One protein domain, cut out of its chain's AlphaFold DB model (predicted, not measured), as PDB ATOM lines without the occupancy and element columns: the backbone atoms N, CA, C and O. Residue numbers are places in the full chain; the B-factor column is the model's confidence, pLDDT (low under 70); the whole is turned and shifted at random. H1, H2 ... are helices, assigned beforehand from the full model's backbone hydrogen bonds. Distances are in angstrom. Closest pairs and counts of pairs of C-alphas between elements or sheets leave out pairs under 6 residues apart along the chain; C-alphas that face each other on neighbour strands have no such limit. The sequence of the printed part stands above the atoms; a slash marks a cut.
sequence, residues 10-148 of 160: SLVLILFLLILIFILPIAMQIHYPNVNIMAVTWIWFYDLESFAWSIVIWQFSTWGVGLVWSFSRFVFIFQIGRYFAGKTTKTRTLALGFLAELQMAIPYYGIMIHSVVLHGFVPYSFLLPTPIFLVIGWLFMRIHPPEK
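Overview. This is residues 10 to 148 of the 160 residues of an uncharacterized protein of Thorarchaeota archaeon (strain OWC) (UniProt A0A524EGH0). A long rod of helices is built along one helix, H3, which has H1 and then H2 along one side, nearly end to end, and H4 with the short H5 on another. At one end H1, H3, H4 and H5 gather side by side; toward the other end the rod forks, with H2 staying by the tip of H3 while the far part of H4 splays away, and residues 26 to 34, where H1 passes into H2, bow outward and stand free. The printed part has 139 residues with five named helices, H1 to H5 in chain order, and no named strand; its class is all helix. It is loose, with a radius of gyration of the C-alphas of 18.4 A, and spans 61 by 28 by 21 A.

Along the chain. H3, the longest helix, holds residues 51 to 84 and runs 49.2 A from C-alpha 51 at (1.819, 32.383, -22.945) to C-alpha 84 at (3.000, -7.359, -51.922). H4, residues 90 to 119, is 42.9 A long. H1, residues 10 to 31, is 30.9 A long and begins with C-alpha 10 at (1.021, -1.595, -56.240). H2 holds residues 33 to 46, 20.1 A. H5 holds residues 132 to 143, 16.2 A. H1 has a kink of 31 degrees near residue 25, and H4 one of 34 degrees near residue 104.

Arrangement. H3 is the hub and touches the four other helices. H3, H4 and H5 form an up-and-down bundle, each running against the one before it. H3 and H4 form a hairpin at a shallow tilt of 23 degrees; H3 touches with residues 69 to 83 alone and H4 with residues 90 to 104 alone, and the closest C-alphas, of Ser 72 and Ala 100, are 5.0 A apart. H4 and H5 are also a hairpin, at a shallow tilt of 22 degrees, with the C-alphas of Gly 97 and Leu 134 closest at 5.1 A. H5 touches H3, the same way at 10 degrees, a shallow tilt; the C-alphas of Ile 80 and Gly 137 are closest, at 7.2 A. H1 touches H3, opposite ways at a shallow tilt of 18 degrees, closest at the C-alphas of Ile 21 and Ser 70, 6.7 A. H2 and H3 form a hairpin at a tilt of 37 degrees, only just steep, with the C-alphas of Ile 43 and Phe 51 closest at 6.0 A. H1 and H2 meet only through their link, H1 and H5 are near each other, and H4 is apart from H1 and H2. In H2, H3 and H5 every O i to N i+4 pair is within hydrogen-bond range; in H1 16 of 18 are, in H4 24 of 26.

Size, cuts and confidence. The C-alphas farthest apart, of Glu 49 and Lys 148, are 62.1 A apart. The printed part has no cut. The link from H4 to H5, residues 120 to 131, is long; the other three are tight. Mean pLDDT of the printed part is 72.9, and 58 residues are under 70, among them residues 24 to 66 and 121 to 130.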
ATOM      1  N   SER A  10       0.470  -1.745 -57.588       70.44
ATOM      2  CA  SER A  10       1.021  -1.595 -56.240       70.44
ATOM      3  C   SER A  10       1.864  -0.328 -56.032       70.44
ATOM      4  O   SER A  10       1.766   0.281 -54.970       70.44
ATOM      5  N   LEU A  11       2.647   0.123 -57.018       76.12
ATOM      6  CA  LEU A  11       3.450   1.348 -56.925       76.12
ATOM      7  C   LEU A  11       2.568   2.598 -56.913       76.12
ATOM      8  O   LEU A  11       2.770   3.471 -56.071       76.12
ATOM      9  N   VAL A  12       1.572   2.671 -57.802       80.69
ATOM     10  CA  VAL A  12       0.627   3.802 -57.856       80.69
ATOM     11  C   VAL A  12      -0.117   3.941 -56.526       80.69
ATOM     12  O   VAL A  12      -0.286   5.041 -56.009       80.69
ATOM     13  N   LEU A  13      -0.496   2.814 -55.928       73.19
ATOM     14  CA  LEU A  13      -1.205   2.780 -54.653       73.19
ATOM     15  C   LEU A  13      -0.320   3.116 -53.453       73.19
ATOM     16  O   LEU A  13      -0.758   3.845 -52.567       73.19
ATOM     17  N   ILE A  14       0.935   2.662 -53.435       78.00
ATOM     18  CA  ILE A  14       1.906   3.090 -52.418       78.00
ATOM     19  C   ILE A  14       2.121   4.603 -52.502       78.00
ATOM     20  O   ILE A  14       2.091   5.278 -51.475       78.00
ATOM     21  N   LEU A  15       2.278   5.150 -53.711       80.94
ATOM     22  CA  LEU A  15       2.419   6.592 -53.923       80.94
ATOM     23  C   LEU A  15       1.177   7.358 -53.447       80.94
ATOM     24  O   LEU A  15       1.314   8.367 -52.762       80.94
ATOM     25  N   PHE A  16      -0.025   6.852 -53.728       81.62
ATOM     26  CA  PHE A  16      -1.270   7.442 -53.238       81.62
ATOM     27  C   PHE A  16      -1.357   7.450 -51.702       81.62
ATOM     28  O   PHE A  16      -1.678   8.477 -51.104       81.62
ATOM     29  N   LEU A  17      -1.015   6.336 -51.045       77.56
ATOM     30  CA  LEU A  17      -0.996   6.254 -49.581       77.56
ATOM     31  C   LEU A  17       0.044   7.200 -48.964       77.56
ATOM     32  O   LEU A  17      -0.226   7.809 -47.931       77.56
ATOM     33  N   LEU A  18       1.208   7.355 -49.602       78.00
ATOM     34  CA  LEU A  18       2.232   8.306 -49.168       78.00
ATOM     35  C   LEU A  18       1.724   9.746 -49.255       78.00
ATOM     36  O   LEU A  18       1.867  10.492 -48.292       78.00
ATOM     37  N   ILE A  19       1.073  10.119 -50.359       80.62
ATOM     38  CA  ILE A  19       0.457  11.443 -50.516       80.62
ATOM     39  C   ILE A  19      -0.578  11.687 -49.406       80.62
ATOM     40  O   ILE A  19      -0.564  12.744 -48.773       80.62
ATOM     41  N   LEU A  20      -1.423  10.697 -49.103       74.69
ATOM     42  CA  LEU A  20      -2.396  10.795 -48.014       74.69
ATOM     43  C   LEU A  20      -1.741  11.015 -46.644       74.69
ATOM     44  O   LEU A  20      -2.258  11.823 -45.876       74.69
ATOM     45  N   ILE A  21      -0.609  10.365 -46.334       73.81
ATOM     46  CA  ILE A  21       0.108  10.581 -45.060       73.81
ATOM     47  C   ILE A  21       0.510  12.041 -44.875       73.81
ATOM     48  O   ILE A  21       0.411  12.539 -43.758       73.81
ATOM     49  N   PHE A  22       0.959  12.721 -45.930       69.19
ATOM     50  CA  PHE A  22       1.414  14.107 -45.820       69.19
ATOM     51  C   PHE A  22       0.260  15.114 -45.863       69.19
ATOM     52  O   PHE A  22       0.317  16.133 -45.181       69.19
ATOM     53  N   ILE A  23      -0.807  14.828 -46.615       71.25
ATOM     54  CA  ILE A  23      -1.941  15.752 -46.765       71.25
ATOM     55  C   ILE A  23      -2.888  15.707 -45.558       71.25
ATOM     56  O   ILE A  23      -3.364  16.755 -45.126       71.25
ATOM     57  N   LEU A  24      -3.166  14.530 -44.984       64.31
ATOM     58  CA  LEU A  24      -4.132  14.390 -43.880       64.31
ATOM     59  C   LEU A  24      -3.791  15.234 -42.635       64.31
ATOM     60  O   LEU A  24      -4.691  15.901 -42.127       64.31
ATOM     61  N   PRO A  25      -2.539  15.261 -42.136       60.06
ATOM     62  CA  PRO A  25      -2.160  16.101 -41.002       60.06
ATOM     63  C   PRO A  25      -2.327  17.596 -41.295       60.06
ATOM     64  O   PRO A  25      -2.802  18.336 -40.436       60.06
ATOM     65  N   ILE A  26      -2.000  18.025 -42.518       64.12
ATOM     66  CA  ILE A  26      -2.157  19.416 -42.964       64.12
ATOM     67  C   ILE A  26      -3.646  19.785 -43.008       64.12
ATOM     68  O   ILE A  26      -4.051  20.805 -42.455       64.12
ATOM     69  N   ALA A  27      -4.481  18.925 -43.596       58.28
ATOM     70  CA  ALA A  27      -5.928  19.127 -43.658       58.28
ATOM     71  C   ALA A  27      -6.571  19.174 -42.261       58.28
ATOM     72  O   ALA A  27      -7.462  19.986 -42.015       58.28
ATOM     73  N   MET A  28      -6.095  18.348 -41.322       54.56
ATOM     74  CA  MET A  28      -6.541  18.396 -39.928       54.56
ATOM     75  C   MET A  28      -6.138  19.712 -39.250       54.56
ATOM     76  O   MET A  28      -6.976  20.335 -38.609       54.56
ATOM     77  N   GLN A  29      -4.911  20.209 -39.432       57.97
ATOM     78  CA  GLN A  29      -4.527  21.507 -38.858       57.97
ATOM     79  C   GLN A  29      -5.365  22.675 -39.397       57.97
ATOM     80  O   GLN A  29      -5.707  23.577 -38.634       57.97
ATOM     81  N   ILE A  30      -5.746  22.635 -40.676       56.66
ATOM     82  CA  ILE A  30      -6.592  23.663 -41.300       56.66
ATOM     83  C   ILE A  30      -8.031  23.623 -40.751       56.66
ATOM     84  O   ILE A  30      -8.658  24.671 -40.604       56.66
ATOM     85  N   HIS A  31      -8.556  22.440 -40.415       47.84
ATOM     86  CA  HIS A  31      -9.938  22.265 -39.947       47.84
ATOM     87  C   HIS A  31     -10.131  22.248 -38.426       47.84
ATOM     88  O   HIS A  31     -11.272  22.349 -37.973       47.84
ATOM     89  N   TYR A  32      -9.059  22.199 -37.631       52.50
ATOM     90  CA  TYR A  32      -9.126  22.318 -36.167       52.50
ATOM     91  C   TYR A  32      -8.506  23.620 -35.617       52.50
ATOM     92  O   TYR A  32      -7.789  23.571 -34.611       52.50
ATOM     93  N   PRO A  33      -8.812  24.815 -36.172       51.94
ATOM     94  CA  PRO A  33      -8.371  26.068 -35.563       51.94
ATOM     95  C   PRO A  33      -8.956  26.215 -34.155       51.94
ATOM     96  O   PRO A  33      -8.303  26.761 -33.278       51.94
ATOM     97  N   ASN A  34     -10.133  25.634 -33.899       46.50
ATOM     98  CA  ASN A  34     -10.818  25.687 -32.610       46.50
ATOM     99  C   ASN A  34     -10.041  25.009 -31.475       46.50
ATOM    100  O   ASN A  34     -10.113  25.478 -30.348       46.50
ATOM    101  N   VAL A  35      -9.277  23.945 -31.749       53.81
ATOM    102  CA  VAL A  35      -8.463  23.272 -30.717       53.81
ATOM    103  C   VAL A  35      -7.256  24.132 -30.357       53.81
ATOM    104  O   VAL A  35      -6.945  24.289 -29.180       53.81
ATOM    105  N   ASN A  36      -6.637  24.764 -31.358       56.47
ATOM    106  CA  ASN A  36      -5.560  25.726 -31.142       56.47
ATOM    107  C   ASN A  36      -6.073  26.971 -30.414       56.47
ATOM    108  O   ASN A  36      -5.459  27.398 -29.448       56.47
ATOM    109  N   ILE A  37      -7.228  27.511 -30.811       54.44
ATOM    110  CA  ILE A  37      -7.869  28.646 -30.141       54.44
ATOM    111  C   ILE A  37      -8.219  28.271 -28.700       54.44
ATOM    112  O   ILE A  37      -7.915  29.040 -27.800       54.44
ATOM    113  N   MET A  38      -8.792  27.094 -28.441       55.03
ATOM    114  CA  MET A  38      -9.154  26.670 -27.085       55.03
ATOM    115  C   MET A  38      -7.918  26.453 -26.203       55.03
ATOM    116  O   MET A  38      -7.924  26.897 -25.061       55.03
ATOM    117  N   ALA A  39      -6.844  25.856 -26.734       57.75
ATOM    118  CA  ALA A  39      -5.567  25.704 -26.034       57.75
ATOM    119  C   ALA A  39      -4.917  27.062 -25.730       57.75
ATOM    120  O   ALA A  39      -4.500  27.310 -24.604       57.75
ATOM    121  N   VAL A  40      -4.908  27.968 -26.709       59.88
ATOM    122  CA  VAL A  40      -4.449  29.355 -26.556       59.88
ATOM    123  C   VAL A  40      -5.285  30.077 -25.496       59.88
ATOM    124  O   VAL A  40      -4.725  30.699 -24.604       59.88
ATOM    125  N   THR A  41      -6.610  29.932 -25.522       57.94
ATOM    126  CA  THR A  41      -7.513  30.559 -24.541       57.94
ATOM    127  C   THR A  41      -7.287  29.998 -23.134       57.94
ATOM    128  O   THR A  41      -7.302  30.756 -22.172       57.94
ATOM    129  N   TRP A  42      -7.019  28.694 -23.001       58.97
ATOM    130  CA  TRP A  42      -6.693  28.045 -21.725       58.97
ATOM    131  C   TRP A  42      -5.371  28.548 -21.142       58.97
ATOM    132  O   TRP A  42      -5.315  28.919 -19.975       58.97
ATOM    133  N   ILE A  43      -4.318  28.604 -21.959       61.62
ATOM    134  CA  ILE A  43      -3.013  29.132 -21.548       61.62
ATOM    135  C   ILE A  43      -3.154  30.600 -21.127       61.62
ATOM    136  O   ILE A  43      -2.636  30.997 -20.088       61.62
ATOM    137  N   TRP A  44      -3.915  31.386 -21.893       59.47
ATOM    138  CA  TRP A  44      -4.159  32.796 -21.602       59.47
ATOM    139  C   TRP A  44      -4.935  33.015 -20.297       59.47
ATOM    140  O   TRP A  44      -4.701  34.002 -19.605       59.47
ATOM    141  N   PHE A  45      -5.831  32.088 -19.943       61.81
ATOM    142  CA  PHE A  45      -6.622  32.144 -18.713       61.81
ATOM    143  C   PHE A  45      -5.810  31.794 -17.457       61.81
ATOM    144  O   PHE A  45      -6.104  32.315 -16.383       61.81
ATOM    145  N   TYR A  46      -4.808  30.917 -17.576       60.53
ATOM    146  CA  TYR A  46      -4.032  30.433 -16.431       60.53
ATOM    147  C   TYR A  46      -2.721  31.190 -16.194       60.53
ATOM    148  O   TYR A  46      -2.337  31.319 -15.033       60.53
ATOM    149  N   ASP A  47      -2.041  31.696 -17.233       61.84
ATOM    150  CA  ASP A  47      -0.798  32.459 -17.055       61.84
ATOM    151  C   ASP A  47      -0.397  33.273 -18.311       61.84
ATOM    152  O   ASP A  47      -0.015  32.729 -19.352       61.84
ATOM    153  N   LEU A  48      -0.453  34.605 -18.198       61.19
ATOM    154  CA  LEU A  48      -0.125  35.559 -19.266       61.19
ATOM    155  C   LEU A  48       1.379  35.633 -19.581       61.19
ATOM    156  O   LEU A  48       1.734  35.859 -20.739       61.19
ATOM    157  N   GLU A  49       2.263  35.440 -18.598       60.03
ATOM    158  CA  GLU A  49       3.719  35.521 -18.812       60.03
ATOM    159  C   GLU A  49       4.255  34.248 -19.475       60.03
ATOM    160  O   GLU A  49       5.153  34.288 -20.322       60.03
ATOM    161  N   SER A  50       3.628  33.112 -19.173       58.72
ATOM    162  CA  SER A  50       3.957  31.818 -19.766       58.72
ATOM    163  C   SER A  50       3.438  31.649 -21.197       58.72
ATOM    164  O   SER A  50       3.864  30.720 -21.888       58.72
ATOM    165  N   PHE A  51       2.548  32.524 -21.677       59.19
ATOM    166  CA  PHE A  51       1.819  32.383 -22.945       59.19
ATOM    167  C   PHE A  51       2.726  32.281 -24.183       59.19
ATOM    168  O   PHE A  51       2.532  31.418 -25.038       59.19
ATOM    169  N   ALA A  52       3.770  33.113 -24.270       58.91
ATOM    170  CA  ALA A  52       4.689  33.088 -25.411       58.91
ATOM    171  C   ALA A  52       5.525  31.795 -25.456       58.91
ATOM    172  O   ALA A  52       5.666  31.174 -26.510       58.91
ATOM    173  N   TRP A  53       6.038  31.352 -24.303       54.50
ATOM    174  CA  TRP A  53       6.836  30.127 -24.194       54.50
ATOM    175  C   TRP A  53       6.003  28.873 -24.412       54.50
ATOM    176  O   TRP A  53       6.433  27.949 -25.102       54.50
ATOM    177  N   SER A  54       4.790  28.856 -23.872       58.22
ATOM    178  CA  SER A  54       3.873  27.742 -24.054       58.22
ATOM    179  C   SER A  54       3.413  27.631 -25.503       58.22
ATOM    180  O   SER A  54       3.433  26.516 -25.993       58.22
ATOM    181  N   ILE A  55       3.159  28.713 -26.255       60.97
ATOM    182  CA  ILE A  55       2.904  28.618 -27.712       60.97
ATOM    183  C   ILE A  55       4.077  27.961 -28.453       60.97
ATOM    184  O   ILE A  55       3.863  27.054 -29.258       60.97
ATOM    185  N   VAL A  56       5.318  28.379 -28.182       57.34
ATOM    186  CA  VAL A  56       6.509  27.839 -28.864       57.34
ATOM    187  C   VAL A  56       6.717  26.359 -28.533       57.34
ATOM    188  O   VAL A  56       6.933  25.548 -29.436       57.34
ATOM    189  N   ILE A  57       6.598  25.981 -27.259       61.06
ATOM    190  CA  ILE A  57       6.710  24.587 -26.804       61.06
ATOM    191  C   ILE A  57       5.551  23.746 -27.352       61.06
ATOM    192  O   ILE A  57       5.755  22.604 -27.768       61.06
ATOM    193  N   TRP A  58       4.338  24.295 -27.404       58.47
ATOM    194  CA  TRP A  58       3.166  23.597 -27.924       58.47
ATOM    195  C   TRP A  58       3.294  23.344 -29.423       58.47
ATOM    196  O   TRP A  58       3.007  22.237 -29.866       58.47
ATOM    197  N   GLN A  59       3.811  24.303 -30.201       60.09
ATOM    198  CA  GLN A  59       4.104  24.089 -31.620       60.09
ATOM    199  C   GLN A  59       5.236  23.077 -31.827       60.09
ATOM    200  O   GLN A  59       5.069  22.125 -32.581       60.09
ATOM    201  N   PHE A  60       6.360  23.194 -31.116       56.38
ATOM    202  CA  PHE A  60       7.443  22.210 -31.245       56.38
ATOM    203  C   PHE A  60       7.005  20.797 -30.849       56.38
ATOM    204  O   PHE A  60       7.360  19.828 -31.520       56.38
ATOM    205  N   SER A  61       6.203  20.670 -29.792       61.75
ATOM    206  CA  SER A  61       5.667  19.384 -29.348       61.75
ATOM    207  C   SER A  61       4.633  18.826 -30.327       61.75
ATOM    208  O   SER A  61       4.747  17.659 -30.686       61.75
ATOM    209  N   THR A  62       3.699  19.622 -30.860       64.94
ATOM    210  CA  THR A  62       2.753  19.127 -31.883       64.94
ATOM    211  C   THR A  62       3.449  18.709 -33.170       64.94
ATOM    212  O   THR A  62       3.065  17.702 -33.760       64.94
ATOM    213  N   TRP A  63       4.490  19.424 -33.597       64.94
ATOM    214  CA  TRP A  63       5.266  19.053 -34.780       64.94
ATOM    215  C   TRP A  63       6.131  17.816 -34.533       64.94
ATOM    216  O   TRP A  63       6.114  16.890 -35.341       64.94
ATOM    217  N   GLY A  64       6.841  17.755 -33.404       67.12
ATOM    218  CA  GLY A  64       7.659  16.599 -33.035       67.12
ATOM    219  C   GLY A  64       6.824  15.330 -32.870       67.12
ATOM    220  O   GLY A  64       7.154  14.281 -33.420       67.12
ATOM    221  N   VAL A  65       5.689  15.440 -32.186       67.56
ATOM    222  CA  VAL A  65       4.748  14.335 -31.996       67.56
ATOM    223  C   VAL A  65       4.063  13.972 -33.324       67.56
ATOM    224  O   VAL A  65       3.982  12.794 -33.669       67.56
ATOM    225  N   GLY A  66       3.685  14.964 -34.138       69.12
ATOM    226  CA  GLY A  66       3.153  14.766 -35.489       69.12
ATOM    227  C   GLY A  66       4.110  14.027 -36.426       69.12
ATOM    228  O   GLY A  66       3.678  13.166 -37.197       69.12
ATOM    229  N   LEU A  67       5.413  14.299 -36.331       70.44
ATOM    230  CA  LEU A  67       6.453  13.598 -37.086       70.44
ATOM    231  C   LEU A  67       6.600  12.141 -36.641       70.44
ATOM    232  O   LEU A  67       6.607  11.250 -37.491       70.44
ATOM    233  N   VAL A  68       6.665  11.883 -35.331       74.38
ATOM    234  CA  VAL A  68       6.739  10.515 -34.786       74.38
ATOM    235  C   VAL A  68       5.515   9.697 -35.210       74.38
ATOM    236  O   VAL A  68       5.649   8.557 -35.666       74.38
ATOM    237  N   TRP A  69       4.326  10.295 -35.158       72.94
ATOM    238  CA  TRP A  69       3.097   9.651 -35.619       72.94
ATOM    239  C   TRP A  69       3.108   9.374 -37.122       72.94
ATOM    240  O   TRP A  69       2.775   8.268 -37.552       72.94
ATOM    241  N   SER A  70       3.547  10.340 -37.928       78.56
ATOM    242  CA  SER A  70       3.658  10.175 -39.381       78.56
ATOM    243  C   SER A  70       4.672   9.089 -39.756       78.56
ATOM    244  O   SER A  70       4.446   8.331 -40.701       78.56
ATOM    245  N   PHE A  71       5.746   8.942 -38.975       83.62
ATOM    246  CA  PHE A  71       6.749   7.899 -39.171       83.62
ATOM    247  C   PHE A  71       6.169   6.489 -38.998       83.62
ATOM    248  O   PHE A  71       6.427   5.616 -39.824       83.62
ATOM    249  N   SER A  72       5.329   6.252 -37.986       85.00
ATOM    250  CA  SER A  72       4.701   4.933 -37.796       85.00
ATOM    251  C   SER A  72       3.791   4.536 -38.968       85.00
ATOM    252  O   SER A  72       3.821   3.392 -39.431       85.00
ATOM    253  N   ARG A  73       3.048   5.501 -39.524       84.94
ATOM    254  CA  ARG A  73       2.215   5.310 -40.721       84.94
ATOM    255  C   ARG A  73       3.067   5.023 -41.954       84.94
ATOM    256  O   ARG A  73       2.723   4.144 -42.743       84.94
ATOM    257  N   PHE A  74       4.207   5.698 -42.089       85.94
ATOM    258  CA  PHE A  74       5.174   5.415 -43.147       85.94
ATOM    259  C   PHE A  74       5.721   3.983 -43.046       85.94
ATOM    260  O   PHE A  74       5.737   3.254 -44.039       85.94
ATOM    261  N   VAL A  75       6.090   3.539 -41.839       89.31
ATOM    262  CA  VAL A  75       6.522   2.155 -41.580       89.31
ATOM    263  C   VAL A  75       5.421   1.154 -41.949       89.31
ATOM    264  O   VAL A  75       5.709   0.122 -42.557       89.31
ATOM    265  N   PHE A  76       4.155   1.459 -41.653       91.00
ATOM    266  CA  PHE A  76       3.031   0.612 -42.051       91.00
ATOM    267  C   PHE A  76       2.874   0.513 -43.578       91.00
ATOM    268  O   PHE A  76       2.757  -0.599 -44.095       91.00
ATOM    269  N   ILE A  77       2.958   1.622 -44.324       88.94
ATOM    270  CA  ILE A  77       2.948   1.586 -45.801       88.94
ATOM    271  C   ILE A  77       4.117   0.757 -46.335       88.94
ATOM    272  O   ILE A  77       3.936  -0.079 -47.223       88.94
ATOM    273  N   PHE A  78       5.316   0.948 -45.784       90.06
ATOM    274  CA  PHE A  78       6.476   0.150 -46.163       90.06
ATOM    275  C   PHE A  78       6.221  -1.349 -45.937       90.06
ATOM    276  O   PHE A  78       6.558  -2.182 -46.784       90.06
ATOM    277  N   GLN A  79       5.549  -1.704 -44.840       90.94
ATOM    278  CA  GLN A  79       5.161  -3.080 -44.558       90.94
ATOM    279  C   GLN A  79       4.108  -3.622 -45.539       90.94
ATOM    280  O   GLN A  79       4.187  -4.792 -45.919       90.94
ATOM    281  N   ILE A  80       3.166  -2.792 -46.000       89.75
ATOM    282  CA  ILE A  80       2.250  -3.145 -47.097       89.75
ATOM    283  C   ILE A  80       3.059  -3.457 -48.362       89.75
ATOM    284  O   ILE A  80       2.878  -4.519 -48.953       89.75
ATOM    285  N   GLY A  81       4.021  -2.611 -48.740       87.25
ATOM    286  CA  GLY A  81       4.898  -2.879 -49.886       87.25
ATOM    287  C   GLY A  81       5.653  -4.208 -49.757       87.25
ATOM    288  O   GLY A  81       5.711  -5.001 -50.699       87.25
ATOM    289  N   ARG A  82       6.162  -4.521 -48.557       86.56
ATOM    290  CA  ARG A  82       6.782  -5.826 -48.270       86.56
ATOM    291  C   ARG A  82       5.804  -6.992 -48.389       86.56
ATOM    292  O   ARG A  82       6.237  -8.074 -48.782       86.56
ATOM    293  N   TYR A  83       4.535  -6.802 -48.029       87.62
ATOM    294  CA  TYR A  83       3.498  -7.829 -48.153       87.62
ATOM    295  C   TYR A  83       3.260  -8.174 -49.620       87.62
ATOM    296  O   TYR A  83       3.317  -9.344 -49.983       87.62
ATOM    297  N   PHE A  84       3.136  -7.159 -50.479       85.19
ATOM    298  CA  PHE A  84       3.000  -7.359 -51.922       85.19
ATOM    299  C   PHE A  84       4.231  -8.000 -52.567       85.19
ATOM    300  O   PHE A  84       4.105  -8.800 -53.487       85.19
ATOM    301  N   ALA A  85       5.424  -7.729 -52.036       82.88
ATOM    302  CA  ALA A  85       6.652  -8.402 -52.455       82.88
ATOM    303  C   ALA A  85       6.798  -9.847 -51.919       82.88
ATOM    304  O   ALA A  85       7.809 -10.499 -52.196       82.88
ATOM    305  N   GLY A  86       5.852 -10.339 -51.108       81.44
ATOM    306  CA  GLY A  86       5.911 -11.659 -50.470       81.44
ATOM    307  C   GLY A  86       6.953 -11.771 -49.348       81.44
ATOM    308  O   GLY A  86       7.340 -12.869 -48.968       81.44
ATOM    309  N   LYS A  87       7.442 -10.647 -48.806       83.50
ATOM    310  CA  LYS A  87       8.472 -10.603 -47.746       83.50
ATOM    311  C   LYS A  87       7.890 -10.600 -46.325       83.50
ATOM    312  O   LYS A  87       8.647 -10.507 -45.357       83.50
ATOM    313  N   THR A  88       6.564 -10.605 -46.180       88.31
ATOM    314  CA  THR A  88       5.847 -10.633 -44.893       88.31
ATOM    315  C   THR A  88       4.446 -11.219 -45.074       88.31
ATOM    316  O   THR A  88       3.926 -11.290 -46.180       88.31
ATOM    317  N   THR A  89       3.815 -11.604 -43.967       88.88
ATOM    318  CA  THR A  89       2.440 -12.119 -43.913       88.88
ATOM    319  C   THR A  89       1.419 -11.004 -43.683       88.88
ATOM    320  O   THR A  89       1.735 -10.033 -42.989       88.88
ATOM    321  N   LYS A  90       0.169 -11.221 -44.111       87.56
ATOM    322  CA  LYS A  90      -0.980 -10.333 -43.854       87.56
ATOM    323  C   LYS A  90      -1.153  -9.982 -42.371       87.56
ATOM    324  O   LYS A  90      -1.300  -8.811 -42.038       87.56
ATOM    325  N   THR A  91      -1.070 -10.970 -41.476       89.19
ATOM    326  CA  THR A  91      -1.249 -10.774 -40.024       89.19
ATOM    327  C   THR A  91      -0.218  -9.811 -39.441       89.19
ATOM    328  O   THR A  91      -0.584  -8.870 -38.745       89.19
ATOM    329  N   ARG A  92       1.066  -9.989 -39.779       89.12
ATOM    330  CA  ARG A  92       2.150  -9.080 -39.357       89.12
ATOM    331  C   ARG A  92       1.945  -7.655 -39.875       89.12
ATOM    332  O   ARG A  92       2.183  -6.705 -39.138       89.12
ATOM    333  N   THR A  93       1.488  -7.505 -41.118       92.00
ATOM    334  CA  THR A  93       1.196  -6.189 -41.700       92.00
ATOM    335  C   THR A  93       0.039  -5.506 -40.975       92.00
ATOM    336  O   THR A  93       0.174  -4.354 -40.578       92.00
ATOM    337  N   LEU A  94      -1.063  -6.219 -40.721       92.06
ATOM    338  CA  LEU A  94      -2.212  -5.678 -39.987       92.06
ATOM    339  C   LEU A  94      -1.880  -5.330 -38.533       92.06
ATOM    340  O   LEU A  94      -2.316  -4.287 -38.057       92.06
ATOM    341  N   ALA A  95      -1.078  -6.150 -37.849       91.56
ATOM    342  CA  ALA A  95      -0.621  -5.850 -36.494       91.56
ATOM    343  C   ALA A  95       0.181  -4.539 -36.447       91.56
ATOM    344  O   ALA A  95      -0.050  -3.710 -35.572       91.56
ATOM    345  N   LEU A  96       1.064  -4.307 -37.425       90.88
ATOM    346  CA  LEU A  96       1.795  -3.042 -37.537       90.88
ATOM    347  C   LEU A  96       0.878  -1.859 -37.866       90.88
ATOM    348  O   LEU A  96       1.075  -0.783 -37.311       90.88
ATOM    349  N   GLY A  97      -0.145  -2.050 -38.701       89.88
ATOM    350  CA  GLY A  97      -1.151  -1.013 -38.957       89.88
ATOM    351  C   GLY A  97      -1.959  -0.654 -37.713       89.88
ATOM    352  O   GLY A  97      -2.207   0.519 -37.451       89.88
ATOM    353  N   PHE A  98      -2.319  -1.652 -36.905       90.19
ATOM    354  CA  PHE A  98      -3.006  -1.446 -35.634       90.19
ATOM    355  C   PHE A  98      -2.128  -0.675 -34.641       90.19
ATOM    356  O   PHE A  98      -2.583   0.299 -34.047       90.19
ATOM    357  N   LEU A  99      -0.851  -1.051 -34.523       89.25
ATOM    358  CA  LEU A  99       0.119  -0.335 -33.692       89.25
ATOM    359  C   LEU A  99       0.341   1.110 -34.163       89.25
ATOM    360  O   LEU A  99       0.443   1.998 -33.322       89.25
ATOM    361  N   ALA A 100       0.387   1.355 -35.475       87.69
ATOM    362  CA  ALA A 100       0.566   2.696 -36.033       87.69
ATOM    363  C   ALA A 100      -0.600   3.643 -35.686       87.69
ATOM    364  O   ALA A 100      -0.375   4.815 -35.401       87.69
ATOM    365  N   GLU A 101      -1.841   3.149 -35.651       85.12
ATOM    366  CA  GLU A 101      -3.005   3.975 -35.285       85.12
ATOM    367  C   GLU A 101      -3.170   4.120 -33.756       85.12
ATOM    368  O   GLU A 101      -3.603   5.166 -33.267       85.12
ATOM    369  N   LEU A 102      -2.762   3.114 -32.969       84.69
ATOM    370  CA  LEU A 102      -2.817   3.151 -31.498       84.69
ATOM    371  C   LEU A 102      -1.974   4.271 -30.882       84.69
ATOM    372  O   LEU A 102      -2.337   4.799 -29.832       84.69
ATOM    373  N   GLN A 103      -0.877   4.658 -31.534       77.75
ATOM    374  CA  GLN A 103       0.005   5.723 -31.047       77.75
ATOM    375  C   GLN A 103      -0.691   7.082 -30.918       77.75
ATOM    376  O   GLN A 103      -0.273   7.892 -30.096       77.75
ATOM    377  N   MET A 104      -1.741   7.328 -31.706       71.06
ATOM    378  CA  MET A 104      -2.590   8.517 -31.596       71.06
ATOM    379  C   MET A 104      -3.701   8.319 -30.567       71.06
ATOM    380  O   MET A 104      -3.996   9.218 -29.781       71.06
ATOM    381  N   ALA A 105      -4.309   7.132 -30.560       75.88
ATOM    382  CA  ALA A 105      -5.431   6.830 -29.685       75.88
ATOM    383  C   ALA A 105      -5.031   6.879 -28.202       75.88
ATOM    384  O   ALA A 105      -5.717   7.528 -27.417       75.88
ATOM    385  N   ILE A 106      -3.920   6.242 -27.810       76.81
ATOM    386  CA  ILE A 106      -3.537   6.129 -26.390       76.81
ATOM    387  C   ILE A 106      -3.318   7.508 -25.744       76.81
ATOM    388  O   ILE A 106      -3.954   7.765 -24.722       76.81
ATOM    389  N   PRO A 107      -2.482   8.416 -26.288       71.94
ATOM    390  CA  PRO A 107      -2.254   9.712 -25.654       71.94
ATOM    391  C   PRO A 107      -3.509  10.584 -25.670       71.94
ATOM    392  O   PRO A 107      -3.800  11.248 -24.678       71.94
ATOM    393  N   TYR A 108      -4.280  10.544 -26.761       71.44
ATOM    394  CA  TYR A 108      -5.522  11.302 -26.879       71.44
ATOM    395  C   TYR A 108      -6.543  10.889 -25.811       71.44
ATOM    396  O   TYR A 108      -7.042  11.732 -25.066       71.44
ATOM    397  N   TYR A 109      -6.797   9.584 -25.668       74.12
ATOM    398  CA  TYR A 109      -7.689   9.071 -24.630       74.12
ATOM    399  C   TYR A 109      -7.122   9.255 -23.226       74.12
ATOM    400  O   TYR A 109      -7.887   9.540 -22.311       74.12
ATOM    401  N   GLY A 110      -5.804   9.145 -23.046       74.06
ATOM    402  CA  GLY A 110      -5.147   9.405 -21.767       74.06
ATOM    403  C   GLY A 110      -5.377  10.836 -21.280       74.06
ATOM    404  O   GLY A 110      -5.815  11.035 -20.149       74.06
ATOM    405  N   ILE A 111      -5.166  11.825 -22.156       69.56
ATOM    406  CA  ILE A 111      -5.439  13.239 -21.860       69.56
ATOM    407  C   ILE A 111      -6.933  13.451 -21.605       69.56
ATOM    408  O   ILE A 111      -7.303  14.140 -20.661       69.56
ATOM    409  N   MET A 112      -7.808  12.837 -22.403       69.56
ATOM    410  CA  MET A 112      -9.251  12.978 -22.227       69.56
ATOM    411  C   MET A 112      -9.730  12.417 -20.882       69.56
ATOM    412  O   MET A 112     -10.469  13.095 -20.173       69.56
ATOM    413  N   ILE A 113      -9.296  11.210 -20.507       77.12
ATOM    414  CA  ILE A 113      -9.620  10.600 -19.211       77.12
ATOM    415  C   ILE A 113      -9.101  11.489 -18.083       77.12
ATOM    416  O   ILE A 113      -9.843  11.767 -17.148       77.12
ATOM    417  N   HIS A 114      -7.865  11.980 -18.189       74.44
ATOM    418  CA  HIS A 114      -7.293  12.904 -17.214       74.44
ATOM    419  C   HIS A 114      -8.152  14.170 -17.051       74.44
ATOM    420  O   HIS A 114      -8.518  14.519 -15.930       74.44
ATOM    421  N   SER A 115      -8.555  14.800 -18.158       68.38
ATOM    422  CA  SER A 115      -9.401  16.000 -18.155       68.38
ATOM    423  C   SER A 115     -10.795  15.755 -17.576       68.38
ATOM    424  O   SER A 115     -11.298  16.577 -16.812       68.38
ATOM    425  N   VAL A 116     -11.416  14.616 -17.890       76.94
ATOM    426  CA  VAL A 116     -12.738  14.257 -17.355       76.94
ATOM    427  C   VAL A 116     -12.652  13.966 -15.857       76.94
ATOM    428  O   VAL A 116     -13.464  14.476 -15.090       76.94
ATOM    429  N   VAL A 117     -11.665  13.174 -15.432       81.06
ATOM    430  CA  VAL A 117     -11.529  12.721 -14.038       81.06
ATOM    431  C   VAL A 117     -11.127  13.862 -13.106       81.06
ATOM    432  O   VAL A 117     -11.656  13.944 -12.002       81.06
ATOM    433  N   LEU A 118     -10.213  14.740 -13.525       76.44
ATOM    434  CA  LEU A 118      -9.690  15.795 -12.651       76.44
ATOM    435  C   LEU A 118     -10.432  17.125 -12.767       76.44
ATOM    436  O   LEU A 118     -10.478  17.874 -11.794       76.44
ATOM    437  N   HIS A 119     -11.005  17.431 -13.932       75.12
ATOM    438  CA  HIS A 119     -11.597  18.746 -14.197       75.12
ATOM    439  C   HIS A 119     -13.091  18.690 -14.538       75.12
ATOM    440  O   HIS A 119     -13.695  19.737 -14.760       75.12
ATOM    441  N   GLY A 120     -13.703  17.499 -14.595       74.88
ATOM    442  CA  GLY A 120     -15.125  17.335 -14.927       74.88
ATOM    443  C   GLY A 120     -15.487  17.799 -16.343       74.88
ATOM    444  O   GLY A 120     -16.664  17.950 -16.666       74.88
ATOM    445  N   PHE A 121     -14.485  18.052 -17.187       68.56
ATOM    446  CA  PHE A 121     -14.663  18.609 -18.518       68.56
ATOM    447  C   PHE A 121     -14.712  17.491 -19.556       68.56
ATOM    448  O   PHE A 121     -13.741  16.753 -19.734       68.56
ATOM    449  N   VAL A 122     -15.830  17.393 -20.276       66.88
ATOM    450  CA  VAL A 122     -15.979  16.476 -21.410       66.88
ATOM    451  C   VAL A 122     -15.729  17.268 -22.698       66.88
ATOM    452  O   VAL A 122     -16.571  18.086 -23.073       66.88
ATOM    453  N   PRO A 123     -14.596  17.069 -23.396       63.78
ATOM    454  CA  PRO A 123     -14.393  17.708 -24.688       63.78
ATOM    455  C   PRO A 123     -15.461  17.219 -25.682       63.78
ATOM    456  O   PRO A 123     -15.610  16.021 -25.913       63.78
ATOM    457  N   TYR A 124     -16.197  18.158 -26.285       51.12
ATOM    458  CA  TYR A 124     -17.342  17.906 -27.180       51.12
ATOM    459  C   TYR A 124     -17.003  17.145 -28.473       51.12
ATOM    460  O   TYR A 124     -17.898  16.724 -29.204       51.12
ATOM    461  N   SER A 125     -15.726  16.950 -28.782       57.44
ATOM    462  CA  SER A 125     -15.287  16.248 -29.983       57.44
ATOM    463  C   SER A 125     -14.870  14.830 -29.626       57.44
ATOM    464  O   SER A 125     -13.684  14.538 -29.549       57.44
ATOM    465  N   PHE A 126     -15.838  13.927 -29.446       53.22
ATOM    466  CA  PHE A 126     -15.578  12.487 -29.352       53.22
ATOM    467  C   PHE A 126     -15.255  11.918 -30.745       53.22
ATOM    468  O   PHE A 126     -15.912  11.008 -31.249       53.22
ATOM    469  N   LEU A 127     -14.270  12.510 -31.424       55.69
ATOM    470  CA  LEU A 127     -13.759  11.959 -32.664       55.69
ATOM    471  C   LEU A 127     -12.832  10.816 -32.270       55.69
ATOM    472  O   LEU A 127     -11.671  11.023 -31.923       55.69
ATOM    473  N   LEU A 128     -13.368   9.597 -32.305       56.72
ATOM    474  CA  LEU A 128     -12.532   8.408 -32.401       56.72
ATOM    475  C   LEU A 128     -11.541   8.662 -33.541       56.72
ATOM    476  O   LEU A 128     -12.008   8.939 -34.652       56.72
ATOM    477  N   PRO A 129     -10.214   8.599 -33.309       62.78
ATOM    478  CA  PRO A 129      -9.270   8.557 -34.408       62.78
ATOM    479  C   PRO A 129      -9.626   7.309 -35.208       62.78
ATOM    480  O   PRO A 129      -9.333   6.181 -34.810       62.78
ATOM    481  N   THR A 130     -10.376   7.502 -36.290       66.12
ATOM    482  CA  THR A 130     -10.794   6.411 -37.149       66.12
ATOM    483  C   THR A 130      -9.506   5.805 -37.688       66.12
ATOM    484  O   THR A 130      -8.646   6.557 -38.159       66.12
ATOM    485  N   PRO A 131      -9.326   4.477 -37.602       78.81
ATOM    486  CA  PRO A 131      -8.102   3.822 -38.042       78.81
ATOM    487  C   PRO A 131      -8.090   3.750 -39.577       78.81
ATOM    488  O   PRO A 131      -8.137   2.676 -40.174       78.81
ATOM    489  N   ILE A 132      -8.122   4.917 -40.225       81.81
ATOM    490  CA  ILE A 132      -8.327   5.113 -41.659       81.81
ATOM    491  C   ILE A 132      -7.219   4.405 -42.426       81.81
ATOM    492  O   ILE A 132      -7.513   3.701 -43.388       81.81
ATOM    493  N   PHE A 133      -5.962   4.506 -41.985       81.50
ATOM    494  CA  PHE A 133      -4.864   3.835 -42.673       81.50
ATOM    495  C   PHE A 133      -4.970   2.324 -42.530       81.50
ATOM    496  O   PHE A 133      -4.785   1.617 -43.517       81.50
ATOM    497  N   LEU A 134      -5.330   1.816 -41.349       88.81
ATOM    498  CA  LEU A 134      -5.549   0.382 -41.158       88.81
ATOM    499  C   LEU A 134      -6.696  -0.133 -42.041       88.81
ATOM    500  O   LEU A 134      -6.533  -1.161 -42.693       88.81
ATOM    501  N   VAL A 135      -7.826   0.577 -42.090       88.50
ATOM    502  CA  VAL A 135      -8.993   0.205 -42.906       88.50
ATOM    503  C   VAL A 135      -8.644   0.240 -44.389       88.50
ATOM    504  O   VAL A 135      -8.898  -0.738 -45.091       88.50
ATOM    505  N   ILE A 136      -8.012   1.315 -44.867       87.00
ATOM    506  CA  ILE A 136      -7.584   1.435 -46.264       87.00
ATOM    507  C   ILE A 136      -6.556   0.350 -46.601       87.00
ATOM    508  O   ILE A 136      -6.703  -0.337 -47.606       87.00
ATOM    509  N   GLY A 137      -5.545   0.146 -45.756       86.25
ATOM    510  CA  GLY A 137      -4.522  -0.879 -45.958       86.25
ATOM    511  C   GLY A 137      -5.104  -2.295 -45.964       86.25
ATOM    512  O   GLY A 137      -4.718  -3.125 -46.786       86.25
ATOM    513  N   TRP A 138      -6.075  -2.575 -45.093       91.06
ATOM    514  CA  TRP A 138      -6.795  -3.848 -45.069       91.06
ATOM    515  C   TRP A 138      -7.653  -4.056 -46.318       91.06
ATOM    516  O   TRP A 138      -7.568  -5.124 -46.929       91.06
ATOM    517  N   LEU A 139      -8.437  -3.047 -46.719       89.69
ATOM    518  CA  LEU A 139      -9.210  -3.071 -47.964       89.69
ATOM    519  C   LEU A 139      -8.283  -3.317 -49.152       89.69
ATOM    520  O   LEU A 139      -8.571  -4.158 -49.997       89.69
ATOM    521  N   PHE A 140      -7.127  -2.662 -49.168       84.75
ATOM    522  CA  PHE A 140      -6.152  -2.806 -50.234       84.75
ATOM    523  C   PHE A 140      -5.616  -4.237 -50.346       84.75
ATOM    524  O   PHE A 140      -5.694  -4.841 -51.413       84.75
ATOM    525  N   MET A 141      -5.184  -4.829 -49.229       86.69
ATOM    526  CA  MET A 141      -4.738  -6.229 -49.183       86.69
ATOM    527  C   MET A 141      -5.849  -7.241 -49.499       86.69
ATOM    528  O   MET A 141      -5.550  -8.405 -49.766       86.69
ATOM    529  N   ARG A 142      -7.123  -6.842 -49.397       87.62
ATOM    530  CA  ARG A 142      -8.281  -7.688 -49.710       87.62
ATOM    531  C   ARG A 142      -8.660  -7.626 -51.187       87.62
ATOM    532  O   ARG A 142      -8.995  -8.660 -51.744       87.62
ATOM    533  N   ILE A 143      -8.638  -6.439 -51.790       87.50
ATOM    534  CA  ILE A 143      -9.013  -6.242 -53.197       87.50
ATOM    535  C   ILE A 143      -7.873  -6.697 -54.116       87.50
ATOM    536  O   ILE A 143      -8.132  -7.248 -55.176       87.50
ATOM    537  N   HIS A 144      -6.620  -6.478 -53.707       83.00
ATOM    538  CA  HIS A 144      -5.434  -6.860 -54.472       83.00
ATOM    539  C   HIS A 144      -4.608  -7.840 -53.626       83.00
ATOM    540  O   HIS A 144      -3.763  -7.412 -52.840       83.00
ATOM    541  N   PRO A 145      -4.869  -9.155 -53.686       79.94
ATOM    542  CA  PRO A 145      -3.980 -10.134 -53.075       79.94
ATOM    543  C   PRO A 145      -2.645 -10.206 -53.849       79.94
ATOM    544  O   PRO A 145      -2.614  -9.938 -55.049       79.94
ATOM    545  N   PRO A 146      -1.518 -10.528 -53.190       77.31
ATOM    546  CA  PRO A 146      -0.240 -10.681 -53.876       77.31
ATOM    547  C   PRO A 146      -0.226 -11.930 -54.763       77.31
ATOM    548  O   PRO A 146      -0.621 -12.998 -54.309       77.31
ATOM    549  N   GLU A 147       0.337 -11.819 -55.970       70.50
ATOM    550  CA  GLU A 147       0.462 -12.921 -56.948       70.50
ATOM    551  C   GLU A 147       1.150 -14.167 -56.356       70.50
ATOM    552  O   GLU A 147       0.760 -15.302 -56.610       70.50
ATOM    553  N   LYS A 148       2.142 -13.978 -55.473       61.31
ATOM    554  CA  LYS A 148       2.843 -15.090 -54.801       61.31
ATOM    555  C   LYS A 148       1.986 -15.857 -53.789       61.31
ATOM    556  O   LYS A 148       2.395 -16.930 -53.346       61.31
TER     557      LYS A 148